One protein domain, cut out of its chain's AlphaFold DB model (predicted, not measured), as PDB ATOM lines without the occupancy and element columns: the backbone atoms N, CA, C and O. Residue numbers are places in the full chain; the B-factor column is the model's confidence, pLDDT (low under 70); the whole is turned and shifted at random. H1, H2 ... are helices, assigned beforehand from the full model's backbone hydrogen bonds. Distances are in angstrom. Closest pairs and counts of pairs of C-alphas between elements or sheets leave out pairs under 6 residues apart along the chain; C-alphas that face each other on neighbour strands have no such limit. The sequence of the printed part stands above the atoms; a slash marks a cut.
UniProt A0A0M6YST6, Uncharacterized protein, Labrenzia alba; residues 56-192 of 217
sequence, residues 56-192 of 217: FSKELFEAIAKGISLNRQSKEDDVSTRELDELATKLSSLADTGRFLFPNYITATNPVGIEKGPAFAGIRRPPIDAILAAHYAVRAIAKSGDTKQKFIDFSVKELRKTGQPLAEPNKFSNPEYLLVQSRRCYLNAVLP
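What this domain is: This is residues 56 to 192 of the 217 residues of an uncharacterized protein of Labrenzia alba (UniProt A0A0M6YST6). Five nearly aligned helices make a bundle with H3 in its core: H1, H2, H4 and H5 pack round it, with H1 and H4 on different sides. H1 and H3 run one way along the bundle and H2, H4 and H5 the other; the loop of residues 102 to 125 reaches past one end, and the loop of residues 162 to 174 returns along the bundle from H4 to the beginning of H5. The printed part has 137 residues with five named helices, H1 to H5 in order, and no named strand; its class is all helix. It is compact, with a radius of gyration of the C-alphas of 15.0 A, and its outline is elongated, spanning 51 by 31 by 31 A.

How they stand to each other: H1, residues 56 to 73, and H2, residues 81 to 101, form a helical hairpin, touching at a shallow tilt of 20 degrees; their closest C-alphas, those of Ala 63 and Leu 87, are 6.8 A apart. H3, residues 126 to 141, is the hub and touches the four other helices. It forms a hairpin with H2 at a shallow tilt of 7 degrees, opposite ways, with the closest C-alphas, those of Ala 88 and His 135, 5.2 A apart. H3 touches H1 the same way at 21 degrees, a shallow tilt, closest at the C-alphas of Gly 67 and Val 138, 6.2 A apart. H4, residues 145 to 161, forms a third hairpin with H3; the closest C-alphas, those of Ala 133 and Ser 155, are 4.1 A apart. H5, residues 175 to 190, touches H3 at a shallow tilt of 11 degrees, opposite ways, with the closest C-alphas, those of Pro 127 and Tyr 186, 4.7 A apart. H5 also touches H1, closest at the C-alphas of Ile 68 and Glu 176, 5.7 A apart. H4 touches H5 with residues 152 to 159 alone, and the closest C-alphas, those of Leu 159 and Ser 182, are 6.6 A apart. H4 is apart from H1 and H2, and H2 is apart from H5. In H1, H3, H4 and H5 every O i to N i+4 pair is within hydrogen-bond range; in H2, 15 of 17 are.

Where its parts are: H1 begins with C-alpha 56 at (4.040, 14.943, 25.096) and measures 26.1 A. H2 measures 30.5 A, H3 23.0 A and H4 25.1 A. H3 begins with C-alpha 126 at (-3.332, 10.806, 12.371). H5 measures 22.3 A and ends with C-alpha 190 at (4.757, 12.478, 14.177).

The domain as a whole: The C-alphas farthest apart, those of Glu 76 and Thr 109, are 51.9 A apart. The printed part has no cut. The links from H2 to H3 and from H4 to H5 are long. The mean pLDDT of the printed part is 88.1; residues 77 to 79, 107 to 111, 119 and 191 to 192 are under 70.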
ATOM      1  N   PHE A  56       5.373  15.494  25.319       89.06
ATOM      2  CA  PHE A  56       4.040  14.943  25.096       89.06
ATOM      3  C   PHE A  56       4.087  13.478  24.623       89.06
ATOM      4  O   PHE A  56       3.345  12.623  25.110       89.06
ATOM      5  N   SER A  57       5.004  13.154  23.705       90.25
ATOM      6  CA  SER A  57       5.204  11.787  23.202       90.25
ATOM      7  C   SER A  57       5.625  10.833  24.319       90.25
ATOM      8  O   SER A  57       5.163   9.693  24.367       90.25
ATOM      9  N   LYS A  58       6.486  11.291  25.237       92.88
ATOM     10  CA  LYS A  58       6.914  10.517  26.406       92.88
ATOM     11  C   LYS A  58       5.718  10.147  27.284       92.88
ATOM     12  O   LYS A  58       5.561   8.972  27.607       92.88
ATOM     13  N   GLU A  59       4.846  11.104  27.597       96.00
ATOM     14  CA  GLU A  59       3.645  10.851  28.406       96.00
ATOM     15  C   GLU A  59       2.702   9.828  27.759       96.00
ATOM     16  O   GLU A  59       2.163   8.948  28.441       96.00
ATOM     17  N   LEU A  60       2.535   9.901  26.434       95.19
ATOM     18  CA  LEU A  60       1.770   8.914  25.676       95.19
ATOM     19  C   LEU A  60       2.409   7.523  25.752       95.19
ATOM     20  O   LEU A  60       1.709   6.534  25.971       95.19
ATOM     21  N   PHE A  61       3.727   7.417  25.578       94.81
ATOM     22  CA  PHE A  61       4.417   6.125  25.619       94.81
ATOM     23  C   PHE A  61       4.374   5.490  27.002       94.81
ATOM     24  O   PHE A  61       4.181   4.281  27.096       94.81
ATOM     25  N   GLU A  62       4.484   6.287  28.061       97.50
ATOM     26  CA  GLU A  62       4.302   5.823  29.435       97.50
ATOM     27  C   GLU A  62       2.874   5.313  29.668       97.50
ATOM     28  O   GLU A  62       2.689   4.240  30.244       97.50
ATOM     29  N   ALA A  63       1.856   6.021  29.164       97.38
ATOM     30  CA  ALA A  63       0.466   5.571  29.248       97.38
ATOM     31  C   ALA A  63       0.241   4.247  28.492       97.38
ATOM     32  O   ALA A  63      -0.383   3.325  29.021       97.38
ATOM     33  N   ILE A  64       0.790   4.109  27.283       95.81
ATOM     34  CA  ILE A  64       0.704   2.868  26.498       95.81
ATOM     35  C   ILE A  64       1.439   1.721  27.202       95.81
ATOM     36  O   ILE A  64       0.896   0.622  27.300       95.81
ATOM     37  N   ALA A  65       2.644   1.963  27.724       95.94
ATOM     38  CA  ALA A  65       3.412   0.964  28.461       95.94
ATOM     39  C   ALA A  65       2.662   0.488  29.715       95.94
ATOM     40  O   ALA A  65       2.572  -0.720  29.947       95.94
ATOM     41  N   LYS A  66       2.044   1.413  30.465       95.94
ATOM     42  CA  LYS A  66       1.161   1.073  31.589       95.94
ATOM     43  C   LYS A  66      -0.012   0.206  31.127       95.94
ATOM     44  O   LYS A  66      -0.281  -0.816  31.745       95.94
ATOM     45  N   GLY A  67      -0.660   0.546  30.011       95.06
ATOM     46  CA  GLY A  67      -1.760  -0.249  29.449       95.06
ATOM     47  C   GLY A  67      -1.354  -1.675  29.071       95.06
ATOM     48  O   GLY A  67      -2.096  -2.617  29.337       95.06
ATOM     49  N   ILE A  68      -0.154  -1.855  28.511       94.88
ATOM     50  CA  ILE A  68       0.404  -3.180  28.205       94.88
ATOM     51  C   ILE A  68       0.661  -3.971  29.494       94.88
ATOM     52  O   ILE A  68       0.317  -5.149  29.559       94.88
ATOM     53  N   SER A  69       1.231  -3.332  30.520       93.38
ATOM     54  CA  SER A  69       1.470  -3.962  31.825       93.38
ATOM     55  C   SER A  69       0.166  -4.425  32.475       93.38
ATOM     56  O   SER A  69       0.060  -5.580  32.881       93.38
ATOM     57  N   LEU A  70      -0.854  -3.560  32.494       92.31
ATOM     58  CA  LEU A  70      -2.172  -3.889  33.036       92.31
ATOM     59  C   LEU A  70      -2.846  -5.021  32.248       92.31
ATOM     60  O   LEU A  70      -3.438  -5.906  32.845       92.31
ATOM     61  N   ASN A  71      -2.710  -5.075  30.919       91.38
ATOM     62  CA  ASN A  71      -3.237  -6.200  30.131       91.38
ATOM     63  C   ASN A  71      -2.600  -7.554  30.491       91.38
ATOM     64  O   ASN A  71      -3.206  -8.603  30.279       91.38
ATOM     65  N   ARG A  72      -1.342  -7.554  30.946       88.06
ATOM     66  CA  ARG A  72      -0.657  -8.781  31.375       88.06
ATOM     67  C   ARG A  72      -1.161  -9.214  32.742       88.06
ATOM     68  O   ARG A  72      -1.616 -10.342  32.865       88.06
ATOM     69  N   GLN A  73      -1.210  -8.285  33.693       86.75
ATOM     70  CA  GLN A  73      -1.762  -8.526  35.028       86.75
ATOM     71  C   GLN A  73      -3.231  -8.969  34.975       86.75
ATOM     72  O   GLN A  73      -3.653  -9.801  35.768       86.75
ATOM     73  N   SER A  74      -4.027  -8.480  34.012       80.38
ATOM     74  CA  SER A  74      -5.457  -8.828  33.939       80.38
ATOM     75  C   SER A  74      -5.685 -10.278  33.535       80.38
ATOM     76  O   SER A  74      -6.782 -10.793  33.698       80.38
ATOM     77  N   LYS A  75      -4.674 -10.925  32.943       76.25
ATOM     78  CA  LYS A  75      -4.696 -12.362  32.642       76.25
ATOM     79  C   LYS A  75      -4.307 -13.209  33.853       76.25
ATOM     80  O   LYS A  75      -4.532 -14.411  33.825       76.25
ATOM     81  N   GLU A  76      -3.724 -12.584  34.871       74.31
ATOM     82  CA  GLU A  76      -3.289 -13.188  36.133       74.31
ATOM     83  C   GLU A  76      -4.297 -12.907  37.275       74.31
ATOM     84  O   GLU A  76      -3.991 -13.160  38.432       74.31
ATOM     85  N   ASP A  77      -5.509 -12.426  36.938       65.50
ATOM     86  CA  ASP A  77      -6.665 -12.161  37.824       65.50
ATOM     87  C   ASP A  77      -6.516 -11.039  38.882       65.50
ATOM     88  O   ASP A  77      -7.384 -10.885  39.739       65.50
ATOM     89  N   ASP A  78      -5.498 -10.175  38.781       62.38
ATOM     90  CA  ASP A  78      -5.203  -9.135  39.795       62.38
ATOM     91  C   ASP A  78      -5.398  -7.680  39.312       62.38
ATOM     92  O   ASP A  78      -4.791  -6.739  39.823       62.38
ATOM     93  N   VAL A  79      -6.226  -7.438  38.284       64.12
ATOM     94  CA  VAL A  79      -6.388  -6.070  37.753       64.12
ATOM     95  C   VAL A  79      -7.573  -5.331  38.329       64.12
ATOM     96  O   VAL A  79      -8.738  -5.638  38.084       64.12
ATOM     97  N   SER A  80      -7.242  -4.226  38.985       75.31
ATOM     98  CA  SER A  80      -8.190  -3.190  39.347       75.31
ATOM     99  C   SER A  80      -8.749  -2.518  38.086       75.31
ATOM    100  O   SER A  80      -8.089  -1.697  37.447       75.31
ATOM    101  N   THR A  81     -10.006  -2.820  37.739       83.81
ATOM    102  CA  THR A  81     -10.788  -2.141  36.681       83.81
ATOM    103  C   THR A  81     -10.690  -0.615  36.770       83.81
ATOM    104  O   THR A  81     -10.699   0.080  35.754       83.81
ATOM    105  N   ARG A  82     -10.523  -0.090  37.989       89.00
ATOM    106  CA  ARG A  82     -10.308   1.330  38.257       89.00
ATOM    107  C   ARG A  82      -9.052   1.877  37.576       89.00
ATOM    108  O   ARG A  82      -9.122   2.946  36.981       89.00
ATOM    109  N   GLU A  83      -7.928   1.164  37.617       92.88
ATOM    110  CA  GLU A  83      -6.684   1.636  36.993       92.88
ATOM    111  C   GLU A  83      -6.794   1.716  35.470       92.88
ATOM    112  O   GLU A  83      -6.245   2.628  34.846       92.88
ATOM    113  N   LEU A  84      -7.533   0.782  34.865       94.00
ATOM    114  CA  LEU A  84      -7.821   0.804  33.434       94.00
ATOM    115  C   LEU A  84      -8.734   1.979  33.061       94.00
ATOM    116  O   LEU A  84      -8.505   2.624  32.038       94.00
ATOM    117  N   ASP A  85      -9.734   2.297  33.886       93.94
ATOM    118  CA  ASP A  85     -10.613   3.449  33.665       93.94
ATOM    119  C   ASP A  85      -9.880   4.792  33.855       93.94
ATOM    120  O   ASP A  85     -10.059   5.717  33.051       93.94
ATOM    121  N   GLU A  86      -8.998   4.895  34.852       95.81
ATOM    122  CA  GLU A  86      -8.112   6.049  35.052       95.81
ATOM    123  C   GLU A  86      -7.165   6.226  33.855       95.81
ATOM    124  O   GLU A  86      -7.032   7.327  33.311       95.81
ATOM    125  N   LEU A  87      -6.561   5.136  33.373       97.06
ATOM    126  CA  LEU A  87      -5.681   5.169  32.208       97.06
ATOM    127  C   LEU A  87      -6.431   5.539  30.921       97.06
ATOM    128  O   LEU A  87      -5.935   6.338  30.124       97.06
ATOM    129  N   ALA A  88      -7.634   4.999  30.713       97.06
ATOM    130  CA  ALA A  88      -8.469   5.364  29.576       97.06
ATOM    131  C   ALA A  88      -8.822   6.860  29.611       97.06
ATOM    132  O   ALA A  88      -8.767   7.527  28.577       97.06
ATOM    133  N   THR A  89      -9.129   7.400  30.791       97.62
ATOM    134  CA  THR A  89      -9.393   8.834  30.978       97.62
ATOM    135  C   THR A  89      -8.155   9.669  30.643       97.62
ATOM    136  O   THR A  89      -8.265  10.615  29.864       97.62
ATOM    137  N   LYS A  90      -6.965   9.262  31.111       97.94
ATOM    138  CA  LYS A  90      -5.688   9.912  30.764       97.94
ATOM    139  C   LYS A  90      -5.416   9.910  29.255       97.94
ATOM    140  O   LYS A  90      -4.983  10.913  28.702       97.94
ATOM    141  N   LEU A  91      -5.671   8.803  28.557       97.81
ATOM    142  CA  LEU A  91      -5.495   8.743  27.099       97.81
ATOM    143  C   LEU A  91      -6.497   9.639  26.356       97.81
ATOM    144  O   LEU A  91      -6.139  10.249  25.351       97.81
ATOM    145  N   SER A  92      -7.729   9.759  26.860       96.94
ATOM    146  CA  SER A  92      -8.711  10.700  26.313       96.94
ATOM    147  C   SER A  92      -8.247  12.146  26.488       96.94
ATOM    148  O   SER A  92      -8.273  12.908  25.526       96.94
ATOM    149  N   SER A  93      -7.757  12.515  27.677       97.12
ATOM    150  CA  SER A  93      -7.250  13.869  27.916       97.12
ATOM    151  C   SER A  93      -6.004  14.162  27.082       97.12
ATOM    152  O   SER A  93      -5.890  15.250  26.531       97.12
ATOM    153  N   LEU A  94      -5.105  13.184  26.901       96.44
ATOM    154  CA  LEU A  94      -3.964  13.313  25.988       96.44
ATOM    155  C   LEU A  94      -4.409  13.558  24.542       96.44
ATOM    156  O   LEU A  94      -3.768  14.333  23.841       96.44
ATOM    157  N   ALA A  95      -5.506  12.954  24.079       95.06
ATOM    158  CA  ALA A  95      -6.044  13.252  22.752       95.06
ATOM    159  C   ALA A  95      -6.550  14.702  22.653       95.06
ATOM    160  O   ALA A  95      -6.382  15.346  21.617       95.06
ATOM    161  N   ASP A  96      -7.161  15.234  23.713       91.81
ATOM    162  CA  ASP A  96      -7.621  16.626  23.773       91.81
ATOM    163  C   ASP A  96      -6.446  17.605  23.812       91.81
ATOM    164  O   ASP A  96      -6.376  18.496  22.967       91.81
ATOM    165  N   THR A  97      -5.460  17.378  24.681       89.69
ATOM    166  CA  THR A  97      -4.216  18.162  24.722       89.69
ATOM    167  C   THR A  97      -3.438  18.063  23.409       89.69
ATOM    168  O   THR A  97      -2.920  19.056  22.903       89.69
ATOM    169  N   GLY A  98      -3.407  16.883  22.791       84.88
ATOM    170  CA  GLY A  98      -2.726  16.663  21.520       84.88
ATOM    171  C   GLY A  98      -3.260  17.542  20.388       84.88
ATOM    172  O   GLY A  98      -2.504  17.860  19.476       84.88
ATOM    173  N   ARG A  99      -4.520  17.999  20.439       82.88
ATOM    174  CA  ARG A  99      -5.089  18.893  19.411       82.88
ATOM    175  C   ARG A  99      -4.408  20.261  19.356       82.88
ATOM    176  O   ARG A  99      -4.441  20.885  18.301       82.88
ATOM    177  N   PHE A 100      -3.762  20.704  20.437       78.44
ATOM    178  CA  PHE A 100      -2.942  21.921  20.420       78.44
ATOM    179  C   PHE A 100      -1.648  21.725  19.620       78.44
ATOM    180  O   PHE A 100      -1.226  22.622  18.896       78.44
ATOM    181  N   LEU A 101      -1.056  20.529  19.691       78.31
ATOM    182  CA  LEU A 101       0.165  20.178  18.957       78.31
ATOM    183  C   LEU A 101      -0.120  19.761  17.509       78.31
ATOM    184  O   LEU A 101       0.687  20.015  16.612       78.31
ATOM    185  N   PHE A 102      -1.273  19.130  17.286       80.94
ATOM    186  CA  PHE A 102      -1.704  18.549  16.018       80.94
ATOM    187  C   PHE A 102      -3.107  19.056  15.640       80.94
ATOM    188  O   PHE A 102      -4.067  18.279  15.652       80.94
ATOM    189  N   PRO A 103      -3.250  20.348  15.295       76.12
ATOM    190  CA  PRO A 103      -4.547  20.935  14.975       76.12
ATOM    191  C   PRO A 103      -5.173  20.271  13.747       76.12
ATOM    192  O   PRO A 103      -4.476  19.935  12.785       76.12
ATOM    193  N   ASN A 104      -6.493  20.097  13.765       79.25
ATOM    194  CA  ASN A 104      -7.240  19.470  12.676       79.25
ATOM    195  C   ASN A 104      -6.991  20.159  11.321       79.25
ATOM    196  O   ASN A 104      -6.742  21.363  11.241       79.25
ATOM    197  N   TYR A 105      -7.095  19.397  10.235       76.50
ATOM    198  CA  TYR A 105      -7.119  19.960   8.890       76.50
ATOM    199  C   TYR A 105      -8.454  20.666   8.658       76.50
ATOM    200  O   TYR A 105      -9.513  20.036   8.683       76.50
ATOM    201  N   ILE A 106      -8.403  21.971   8.417       70.25
ATOM    202  CA  ILE A 106      -9.579  22.768   8.075       70.25
ATOM    203  C   ILE A 106      -9.640  22.869   6.552       70.25
ATOM    204  O   ILE A 106      -8.806  23.526   5.931       70.25
ATOM    205  N   THR A 107     -10.620  22.210   5.943       62.50
ATOM    206  CA  THR A 107     -10.909  22.350   4.510       62.50
ATOM    207  C   THR A 107     -11.997  23.394   4.316       62.50
ATOM    208  O   THR A 107     -13.094  23.244   4.848       62.50
ATOM    209  N   ALA A 108     -11.725  24.425   3.511       57.34
ATOM    210  CA  ALA A 108     -12.691  25.484   3.202       57.34
ATOM    211  C   ALA A 108     -13.956  24.969   2.481       57.34
ATOM    212  O   ALA A 108     -14.995  25.616   2.513       57.34
ATOM    213  N   THR A 109     -13.869  23.805   1.835       58.06
ATOM    214  CA  THR A 109     -14.919  23.228   0.983       58.06
ATOM    215  C   THR A 109     -15.850  22.249   1.694       58.06
ATOM    216  O   THR A 109     -16.932  21.976   1.182       58.06
ATOM    217  N   ASN A 110     -15.468  21.715   2.857       58.44
ATOM    218  CA  ASN A 110     -16.332  20.845   3.652       58.44
ATOM    219  C   ASN A 110     -16.088  21.103   5.148       58.44
ATOM    220  O   ASN A 110     -15.168  20.514   5.732       58.44
ATOM    221  N   PRO A 111     -16.862  22.018   5.756       61.69
ATOM    222  CA  PRO A 111     -16.729  22.368   7.160       61.69
ATOM    223  C   PRO A 111     -17.240  21.237   8.065       61.69
ATOM    224  O   PRO A 111     -18.364  21.255   8.555       61.69
ATOM    225  N   VAL A 112     -16.404  20.226   8.300       72.88
ATOM    226  CA  VAL A 112     -16.716  19.132   9.230       72.88
ATOM    227  C   VAL A 112     -16.630  19.648  10.669       72.88
ATOM    228  O   VAL A 112     -15.602  20.193  11.057       72.88
ATOM    229  N   GLY A 113     -17.667  19.453  11.488       70.12
ATOM    230  CA  GLY A 113     -17.587  19.652  12.942       70.12
ATOM    231  C   GLY A 113     -17.461  21.104  13.419       70.12
ATOM    232  O   GLY A 113     -17.013  21.318  14.545       70.12
ATOM    233  N   ILE A 114     -17.829  22.097  12.598       71.38
ATOM    234  CA  ILE A 114     -17.809  23.521  12.991       71.38
ATOM    235  C   ILE A 114     -18.690  23.782  14.219       71.38
ATOM    236  O   ILE A 114     -18.331  24.578  15.084       71.38
ATOM    237  N   GLU A 115     -19.801  23.061  14.345       78.56
ATOM    238  CA  GLU A 115     -20.735  23.148  15.466       78.56
ATOM    239  C   GLU A 115     -20.132  22.704  16.810       78.56
ATOM    240  O   GLU A 115     -20.680  23.008  17.866       78.56
ATOM    241  N   LYS A 116     -18.992  22.000  16.789       75.75
ATOM    242  CA  LYS A 116     -18.332  21.438  17.982       75.75
ATOM    243  C   LYS A 116     -17.257  22.354  18.570       75.75
ATOM    244  O   LYS A 116     -16.603  21.981  19.542       75.75
ATOM    245  N   GLY A 117     -17.072  23.540  17.997       75.94
ATOM    246  CA  GLY A 117     -16.068  24.512  18.418       75.94
ATOM    247  C   GLY A 117     -14.712  24.344  17.715       75.94
ATOM    248  O   GLY A 117     -14.448  23.335  17.057       75.94
ATOM    249  N   PRO A 118     -13.815  25.337  17.857       72.88
ATOM    250  CA  PRO A 118     -12.629  25.479  17.008       72.88
ATOM    251  C   PRO A 118     -11.623  24.328  17.139       72.88
ATOM    252  O   PRO A 118     -10.988  23.961  16.157       72.88
ATOM    253  N   ALA A 119     -11.506  23.714  18.320       69.44
ATOM    254  CA  ALA A 119     -10.601  22.582  18.543       69.44
ATOM    255  C   ALA A 119     -11.093  21.267  17.902       69.44
ATOM    256  O   ALA A 119     -10.314  20.332  17.714       69.44
ATOM    257  N   PHE A 120     -12.386  21.174  17.580       78.31
ATOM    258  CA  PHE A 120     -13.021  19.968  17.040       78.31
ATOM    259  C   PHE A 120     -13.485  20.129  15.591       78.31
ATOM    260  O   PHE A 120     -13.840  19.130  14.965       78.31
ATOM    261  N   ALA A 121     -13.432  21.347  15.055       77.12
ATOM    262  CA  ALA A 121     -13.679  21.630  13.653       77.12
ATOM    263  C   ALA A 121     -12.570  21.038  12.771       77.12
ATOM    264  O   ALA A 121     -11.395  21.047  13.131       77.12
ATOM    265  N   GLY A 122     -12.940  20.533  11.601       81.19
ATOM    266  CA  GLY A 122     -12.044  19.934  10.622       81.19
ATOM    267  C   GLY A 122     -11.812  18.431  10.791       81.19
ATOM    268  O   GLY A 122     -12.443  17.738  11.590       81.19
ATOM    269  N   ILE A 123     -10.888  17.917   9.982       82.25
ATOM    270  CA  ILE A 123     -10.506  16.505   9.947       82.25
ATOM    271  C   ILE A 123      -9.359  16.281  10.927       82.25
ATOM    272  O   ILE A 123      -8.335  16.967  10.878       82.25
ATOM    273  N   ARG A 124      -9.528  15.304  11.816       87.50
ATOM    274  CA  ARG A 124      -8.528  14.967  12.827       87.50
ATOM    275  C   ARG A 124      -7.228  14.483  12.189       87.50
ATOM    276  O   ARG A 124      -7.257  13.790  11.176       87.50
ATOM    277  N   ARG A 125      -6.088  14.860  12.777       85.25
ATOM    278  CA  ARG A 125      -4.782  14.389  12.306       85.25
ATOM    279  C   ARG A 125      -4.475  12.966  12.797       85.25
ATOM    280  O   ARG A 125      -4.819  12.646  13.941       85.25
ATOM    281  N   PRO A 126      -3.704  12.178  12.021       90.44
ATOM    282  CA  PRO A 126      -3.332  10.806  12.371       90.44
ATOM    283  C   PRO A 126      -2.737  10.585  13.776       90.44
ATOM    284  O   PRO A 126      -3.089   9.579  14.393       90.44
ATOM    285  N   PRO A 127      -1.902  11.483  14.352       89.62
ATOM    286  CA  PRO A 127      -1.402  11.294  15.715       89.62
ATOM    287  C   PRO A 127      -2.526  11.201  16.754       89.62
ATOM    288  O   PRO A 127      -2.441  10.401  17.681       89.62
ATOM    289  N   ILE A 128      -3.607  11.970  16.590       93.50
ATOM    290  CA  ILE A 128      -4.727  11.945  17.538       93.50
ATOM    291  C   ILE A 128      -5.575  10.687  17.347       93.50
ATOM    292  O   ILE A 128      -6.018  10.097  18.331       93.50
ATOM    293  N   ASP A 129      -5.763  10.239  16.104       96.50
ATOM    294  CA  ASP A 129      -6.439   8.968  15.822       96.50
ATOM    295  C   ASP A 129      -5.686   7.794  16.469       96.50
ATOM    296  O   ASP A 129      -6.293   6.934  17.102       96.50
ATOM    297  N   ALA A 130      -4.350   7.801  16.421       96.44
ATOM    298  CA  ALA A 130      -3.523   6.802  17.091       96.44
ATOM    299  C   ALA A 130      -3.673   6.829  18.630       96.44
ATOM    300  O   ALA A 130      -3.736   5.777  19.269       96.44
ATOM    301  N   ILE A 131      -3.795   8.012  19.244       97.75
ATOM    302  CA  ILE A 131      -4.057   8.133  20.691       97.75
ATOM    303  C   ILE A 131      -5.444   7.577  21.041       97.75
ATOM    304  O   ILE A 131      -5.579   6.815  22.000       97.75
ATOM    305  N   LEU A 132      -6.476   7.894  20.251       98.38
ATOM    306  CA  LEU A 132      -7.819   7.356  20.486       98.38
ATOM    307  C   LEU A 132      -7.895   5.848  20.252       98.38
ATOM    308  O   LEU A 132      -8.601   5.149  20.981       98.38
ATOM    309  N   ALA A 133      -7.126   5.318  19.303       98.44
ATOM    310  CA  ALA A 133      -6.970   3.881  19.157       98.44
ATOM    311  C   ALA A 133      -6.429   3.240  20.444       98.44
ATOM    312  O   ALA A 133      -6.978   2.232  20.896       98.44
ATOM    313  N   ALA A 134      -5.402   3.834  21.071       98.25
ATOM    314  CA  ALA A 134      -4.891   3.375  22.364       98.25
ATOM    315  C   ALA A 134      -5.946   3.487  23.479       98.25
ATOM    316  O   ALA A 134      -6.118   2.540  24.243       98.25
ATOM    317  N   HIS A 135      -6.696   4.593  23.544       98.56
ATOM    318  CA  HIS A 135      -7.796   4.769  24.500       98.56
ATOM    319  C   HIS A 135      -8.814   3.621  24.419       98.56
ATOM    320  O   HIS A 135      -9.149   3.005  25.433       98.56
ATOM    321  N   TYR A 136      -9.287   3.299  23.212       98.50
ATOM    322  CA  TYR A 136     -10.257   2.224  23.022       98.50
ATOM    323  C   TYR A 136      -9.660   0.838  23.278       98.50
ATOM    324  O   TYR A 136     -10.350  -0.019  23.825       98.50
ATOM    325  N   ALA A 137      -8.377   0.625  22.971       97.75
ATOM    326  CA  ALA A 137      -7.693  -0.614  23.324       97.75
ATOM    327  C   ALA A 137      -7.655  -0.817  24.850       97.75
ATOM    328  O   ALA A 137      -7.967  -1.908  25.317       97.75
ATOM    329  N   VAL A 138      -7.378   0.234  25.635       97.06
ATOM    330  CA  VAL A 138      -7.441   0.165  27.109       97.06
ATOM    331  C   VAL A 138      -8.859  -0.128  27.599       97.06
ATOM    332  O   VAL A 138      -9.048  -1.009  28.437       97.06
ATOM    333  N   ARG A 139      -9.878   0.539  27.040       96.75
ATOM    334  CA  ARG A 139     -11.286   0.251  27.368       96.75
ATOM    335  C   ARG A 139     -11.670  -1.198  27.065       96.75
ATOM    336  O   ARG A 139     -12.449  -1.774  27.815       96.75
ATOM    337  N   ALA A 140     -11.120  -1.794  26.009       95.88
ATOM    338  CA  ALA A 140     -11.365  -3.192  25.672       95.88
ATOM    339  C   ALA A 140     -10.773  -4.172  26.701       95.88
ATOM    340  O   ALA A 140     -11.346  -5.240  26.900       95.88
ATOM    341  N   ILE A 141      -9.662  -3.826  27.365       94.12
ATOM    342  CA  ILE A 141      -9.080  -4.655  28.440       94.12
ATOM    343  C   ILE A 141     -10.044  -4.726  29.631       94.12
ATOM    344  O   ILE A 141     -10.257  -5.797  30.187       94.12
ATOM    345  N   ALA A 142     -10.680  -3.605  29.982       89.94
ATOM    346  CA  ALA A 142     -11.557  -3.483  31.152       89.94
ATOM    347  C   ALA A 142     -12.954  -4.112  30.986       89.94
ATOM    348  O   ALA A 142     -13.805  -3.966  31.867       89.94
ATOM    349  N   LYS A 143     -13.256  -4.706  29.827       91.31
ATOM    350  CA  LYS A 143     -14.602  -5.171  29.466       91.31
ATOM    351  C   LYS A 143     -14.563  -6.614  28.978       91.31
ATOM    352  O   LYS A 143     -13.524  -7.134  28.582       91.31
ATOM    353  N   SER A 144     -15.726  -7.250  28.963       88.94
ATOM    354  CA  SER A 144     -15.928  -8.622  28.493       88.94
ATOM    355  C   SER A 144     -17.054  -8.692  27.451       88.94
ATOM    356  O   SER A 144     -17.784  -7.717  27.237       88.94
ATOM    357  N   GLY A 145     -17.148  -9.832  26.755       91.75
ATOM    358  CA  GLY A 145     -18.190 -10.111  25.760       91.75
ATOM    359  C   GLY A 145     -18.287  -9.069  24.639       91.75
ATOM    360  O   GLY A 145     -17.280  -8.523  24.182       91.75
ATOM    361  N   ASP A 146     -19.515  -8.752  24.234       94.00
ATOM    362  CA  ASP A 146     -19.804  -7.842  23.115       94.00
ATOM    363  C   ASP A 146     -19.280  -6.419  23.342       94.00
ATOM    364  O   ASP A 146     -18.869  -5.730  22.407       94.00
ATOM    365  N   THR A 147     -19.234  -5.974  24.601       93.94
ATOM    366  CA  THR A 147     -18.727  -4.636  24.933       93.94
ATOM    367  C   THR A 147     -17.228  -4.536  24.658       93.94
ATOM    368  O   THR A 147     -16.765  -3.524  24.129       93.94
ATOM    369  N   LYS A 148     -16.464  -5.594  24.962       94.62
ATOM    370  CA  LYS A 148     -15.044  -5.679  24.600       94.62
ATOM    371  C   LYS A 148     -14.859  -5.621  23.089       94.62
ATOM    372  O   LYS A 148     -14.032  -4.842  22.617       94.62
ATOM    373  N   GLN A 149     -15.645  -6.399  22.345       96.44
ATOM    374  CA  GLN A 149     -15.551  -6.431  20.887       96.44
ATOM    375  C   GLN A 149     -15.837  -5.056  20.271       96.44
ATOM    376  O   GLN A 149     -15.070  -4.582  19.438       96.44
ATOM    377  N   LYS A 150     -16.853  -4.344  20.768       97.56
ATOM    378  CA  LYS A 150     -17.167  -2.980  20.325       97.56
ATOM    379  C   LYS A 150     -15.989  -2.012  20.493       97.56
ATOM    380  O   LYS A 150     -15.720  -1.201  19.608       97.56
ATOM    381  N   PHE A 151     -15.278  -2.081  21.619       97.94
ATOM    382  CA  PHE A 151     -14.096  -1.244  21.845       97.94
ATOM    383  C   PHE A 151     -12.903  -1.650  20.976       97.94
ATOM    384  O   PHE A 151     -12.177  -0.775  20.501       97.94
ATOM    385  N   ILE A 152     -12.730  -2.945  20.705       97.88
ATOM    386  CA  ILE A 152     -11.757  -3.432  19.718       97.88
ATOM    387  C   ILE A 152     -12.059  -2.827  18.342       97.88
ATOM    388  O   ILE A 152     -11.171  -2.239  17.727       97.88
ATOM    389  N   ASP A 153     -13.312  -2.879  17.895       98.00
ATOM    390  CA  ASP A 153     -13.713  -2.356  16.586       98.00
ATOM    391  C   ASP A 153     -13.492  -0.840  16.484       98.00
ATOM    392  O   ASP A 153     -13.014  -0.341  15.461       98.00
ATOM    393  N   PHE A 154     -13.778  -0.095  17.557       98.38
ATOM    394  CA  PHE A 154     -13.461   1.331  17.630       98.38
ATOM    395  C   PHE A 154     -11.959   1.589  17.551       98.38
ATOM    396  O   PHE A 154     -11.534   2.445  16.777       98.38
ATOM    397  N   SER A 155     -11.148   0.821  18.279       98.25
ATOM    398  CA  SER A 155      -9.691   0.936  18.225       98.25
ATOM    399  C   SER A 155      -9.153   0.689  16.811       98.25
ATOM    400  O   SER A 155      -8.414   1.513  16.273       98.25
ATOM    401  N   VAL A 156      -9.604  -0.386  16.155       97.81
ATOM    402  CA  VAL A 156      -9.231  -0.719  14.771       97.81
ATOM    403  C   VAL A 156      -9.667   0.375  13.798       97.81
ATOM    404  O   VAL A 156      -8.913   0.733  12.891       97.81
ATOM    405  N   LYS A 157     -10.869   0.933  13.972       97.81
ATOM    406  CA  LYS A 157     -11.364   2.032  13.140       97.81
ATOM    407  C   LYS A 157     -10.466   3.261  13.247       97.81
ATOM    408  O   LYS A 157     -10.139   3.844  12.217       97.81
ATOM    409  N   GLU A 158     -10.065   3.645  14.456       97.94
ATOM    410  CA  GLU A 158      -9.151   4.774  14.648       97.94
ATOM    411  C   GLU A 158      -7.752   4.472  14.077       97.94
ATOM    412  O   GLU A 158      -7.214   5.309  13.358       97.94
ATOM    413  N   LEU A 159      -7.206   3.259  14.252       96.19
ATOM    414  CA  LEU A 159      -5.939   2.862  13.612       96.19
ATOM    415  C   LEU A 159      -5.995   2.996  12.088       96.19
ATOM    416  O   LEU A 159      -5.065   3.523  11.484       96.19
ATOM    417  N   ARG A 160      -7.090   2.572  11.454       95.94
ATOM    418  CA  ARG A 160      -7.255   2.694   9.997       95.94
ATOM    419  C   ARG A 160      -7.293   4.148   9.530       95.94
ATOM    420  O   ARG A 160      -6.740   4.447   8.478       95.94
ATOM    421  N   LYS A 161      -7.893   5.056  10.310       94.06
ATOM    422  CA  LYS A 161      -7.916   6.495   9.989       94.06
ATOM    423  C   LYS A 161      -6.528   7.126   9.969       94.06
ATOM    424  O   LYS A 161      -6.335   8.098   9.251       94.06
ATOM    425  N   THR A 162      -5.559   6.550  10.689       90.62
ATOM    426  CA  THR A 162      -4.179   7.054  10.661       90.62
ATOM    427  C   THR A 162      -3.547   6.974   9.266       90.62
ATOM    428  O   THR A 162      -2.601   7.710   8.994       90.62
ATOM    429  N   GLY A 163      -4.033   6.077   8.395       89.50
ATOM    430  CA  GLY A 163      -3.437   5.807   7.083       89.50
ATOM    431  C   GLY A 163      -2.066   5.123   7.146       89.50
ATOM    432  O   GLY A 163      -1.420   4.969   6.114       89.50
ATOM    433  N   GLN A 164      -1.614   4.718   8.337       87.81
ATOM    434  CA  GLN A 164      -0.297   4.132   8.568       87.81
ATOM    435  C   GLN A 164      -0.322   2.599   8.444       87.81
ATOM    436  O   GLN A 164      -1.327   1.968   8.790       87.81
ATOM    437  N   PRO A 165       0.777   1.968   7.991       87.44
ATOM    438  CA  PRO A 165       0.847   0.519   7.849       87.44
ATOM    439  C   PRO A 165       0.822  -0.186   9.212       87.44
ATOM    440  O   PRO A 165       1.577   0.159  10.124       87.44
ATOM    441  N   LEU A 166       0.002  -1.234   9.325       89.12
ATOM    442  CA  LEU A 166      -0.088  -2.092  10.513       89.12
ATOM    443  C   LEU A 166       0.873  -3.287  10.397       89.12
ATOM    444  O   LEU A 166       1.391  -3.573   9.321       89.12
ATOM    445  N   ALA A 167       1.242  -3.908  11.518       85.81
ATOM    446  CA  ALA A 167       2.216  -5.002  11.524       85.81
ATOM    447  C   ALA A 167       1.528  -6.348  11.290       85.81
ATOM    448  O   ALA A 167       0.640  -6.731  12.044       85.81
ATOM    449  N   GLU A 168       1.996  -7.103  10.302       86.62
ATOM    450  CA  GLU A 168       1.495  -8.454  10.061       86.62
ATOM    451  C   GLU A 168       2.177  -9.496  10.978       86.62
ATOM    452  O   GLU A 168       3.349  -9.333  11.329       86.62
ATOM    453  N   PRO A 169       1.480 -10.584  11.368       88.00
ATOM    454  CA  PRO A 169       0.064 -10.839  11.111       88.00
ATOM    455  C   PRO A 169      -0.838  -9.970  11.997       88.00
ATOM    456  O   PRO A 169      -0.597  -9.828  13.200       88.00
ATOM    457  N   ASN A 170      -1.914  -9.441  11.415       88.38
ATOM    458  CA  ASN A 170      -2.894  -8.649  12.156       88.38
ATOM    459  C   ASN A 170      -3.560  -9.444  13.294       88.38
ATOM    460  O   ASN A 170      -4.276 -10.418  13.063       88.38
ATOM    461  N   LYS A 171      -3.393  -8.975  14.537       93.25
ATOM    462  CA  LYS A 171      -4.011  -9.552  15.747       93.25
ATOM    463  C   LYS A 171      -5.032  -8.591  16.357       93.25
ATOM    464  O   LYS A 171      -4.909  -8.205  17.516       93.25
ATOM    465  N   PHE A 172      -6.038  -8.185  15.579       92.31
ATOM    466  CA  PHE A 172      -7.011  -7.159  15.992       92.31
ATOM    467  C   PHE A 172      -7.785  -7.499  17.269       92.31
ATOM    468  O   PHE A 172      -8.142  -6.596  18.013       92.31
ATOM    469  N   SER A 173      -7.992  -8.782  17.571       92.81
ATOM    470  CA  SER A 173      -8.648  -9.216  18.809       92.81
ATOM    471  C   SER A 173      -7.791  -9.033  20.070       92.81
ATOM    472  O   SER A 173      -8.303  -9.188  21.180       92.81
ATOM    473  N   ASN A 174      -6.497  -8.722  19.932       93.56
ATOM    474  CA  ASN A 174      -5.566  -8.566  21.045       93.56
ATOM    475  C   ASN A 174      -5.351  -7.075  21.389       93.56
ATOM    476  O   ASN A 174      -4.682  -6.372  20.627       93.56
ATOM    477  N   PRO A 175      -5.814  -6.594  22.560       94.06
ATOM    478  CA  PRO A 175      -5.583  -5.216  22.996       94.06
ATOM    479  C   PRO A 175      -4.105  -4.813  23.071       94.06
ATOM    480  O   PRO A 175      -3.775  -3.670  22.769       94.06
ATOM    481  N   GLU A 176      -3.193  -5.733  23.399       94.62
ATOM    482  CA  GLU A 176      -1.748  -5.447  23.414       94.62
ATOM    483  C   GLU A 176      -1.219  -5.159  22.005       94.62
ATOM    484  O   GLU A 176      -0.449  -4.220  21.818       94.62
ATOM    485  N   TYR A 177      -1.681  -5.910  20.998       95.81
ATOM    486  CA  TYR A 177      -1.351  -5.626  19.599       95.81
ATOM    487  C   TYR A 177      -1.842  -4.234  19.202       95.81
ATOM    488  O   TYR A 177      -1.077  -3.459  18.631       95.81
ATOM    489  N   LEU A 178      -3.088  -3.897  19.549       97.38
ATOM    490  CA  LEU A 178      -3.672  -2.589  19.258       97.38
ATOM    491  C   LEU A 178      -2.886  -1.454  19.927       97.38
ATOM    492  O   LEU A 178      -2.552  -0.486  19.256       97.38
ATOM    493  N   LEU A 179      -2.502  -1.596  21.199       96.69
ATOM    494  CA  LEU A 179      -1.667  -0.623  21.917       96.69
ATOM    495  C   LEU A 179      -0.299  -0.410  21.251       96.69
ATOM    496  O   LEU A 179       0.151   0.728  21.088       96.69
ATOM    497  N   VAL A 180       0.355  -1.495  20.825       95.69
ATOM    498  CA  VAL A 180       1.635  -1.429  20.107       95.69
ATOM    499  C   VAL A 180       1.470  -0.755  18.743       95.69
ATOM    500  O   VAL A 180       2.278   0.109  18.393       95.69
ATOM    501  N   GLN A 181       0.420  -1.094  17.987       95.62
ATOM    502  CA  GLN A 181       0.146  -0.440  16.707       95.62
ATOM    503  C   GLN A 181      -0.188   1.040  16.888       95.62
ATOM    504  O   GLN A 181       0.336   1.856  16.141       95.62
ATOM    505  N   SER A 182      -0.957   1.417  17.911       95.75
ATOM    506  CA  SER A 182      -1.235   2.821  18.227       95.75
ATOM    507  C   SER A 182       0.051   3.612  18.431       95.75
ATOM    508  O   SER A 182       0.236   4.664  17.822       95.75
ATOM    509  N   ARG A 183       0.999   3.083  19.218       93.81
ATOM    510  CA  ARG A 183       2.316   3.713  19.396       93.81
ATOM    511  C   ARG A 183       3.067   3.856  18.070       93.81
ATOM    512  O   ARG A 183       3.655   4.905  17.817       93.81
ATOM    513  N   ARG A 184       3.076   2.811  17.241       92.06
ATOM    514  CA  ARG A 184       3.778   2.803  15.951       92.06
ATOM    515  C   ARG A 184       3.166   3.796  14.961       92.06
ATOM    516  O   ARG A 184       3.898   4.593  14.390       92.06
ATOM    517  N   CYS A 185       1.847   3.784  14.792       90.06
ATOM    518  CA  CYS A 185       1.134   4.719  13.925       90.06
ATOM    519  C   CYS A 185       1.321   6.164  14.394       90.06
ATOM    520  O   CYS A 185       1.542   7.039  13.564       90.06
ATOM    521  N   TYR A 186       1.294   6.412  15.710       92.06
ATOM    522  CA  TYR A 186       1.623   7.723  16.269       92.06
ATOM    523  C   TYR A 186       3.039   8.150  15.872       92.06
ATOM    524  O   TYR A 186       3.221   9.235  15.330       92.06
ATOM    525  N   LEU A 187       4.034   7.285  16.093       86.81
ATOM    526  CA  LEU A 187       5.423   7.573  15.744       86.81
ATOM    527  C   LEU A 187       5.589   7.864  14.255       86.81
ATOM    528  O   LEU A 187       6.192   8.875  13.934       86.81
ATOM    529  N   ASN A 188       5.020   7.057  13.363       83.81
ATOM    530  CA  ASN A 188       5.100   7.302  11.921       83.81
ATOM    531  C   ASN A 188       4.363   8.576  11.480       83.81
ATOM    532  O   ASN A 188       4.690   9.164  10.461       83.81
ATOM    533  N   ALA A 189       3.334   8.993  12.220       82.44
ATOM    534  CA  ALA A 189       2.597  10.211  11.911       82.44
ATOM    535  C   ALA A 189       3.282  11.481  12.443       82.44
ATOM    536  O   ALA A 189       3.071  12.568  11.905       82.44
ATOM    537  N   VAL A 190       4.049  11.362  13.529       77.88
ATOM    538  CA  VAL A 190       4.757  12.478  14.177       77.88
ATOM    539  C   VAL A 190       6.185  12.615  13.660       77.88
ATOM    540  O   VAL A 190       6.684  13.731  13.516       77.88
ATOM    541  N   LEU A 191       6.843  11.496  13.366       67.56
ATOM    542  CA  LEU A 191       8.122  11.459  12.674       67.56
ATOM    543  C   LEU A 191       7.838  11.539  11.171       67.56
ATOM    544  O   LEU A 191       7.208  10.632  10.642       67.56
ATOM    545  N   PRO A 192       8.259  12.598  10.467       52.06
ATOM    546  CA  PRO A 192       7.996  12.714   9.038       52.06
ATOM    547  C   PRO A 192       8.621  11.548   8.249       52.06
ATOM    548  O   PRO A 192       9.756  11.153   8.523       52.06
TER     549      PRO A 192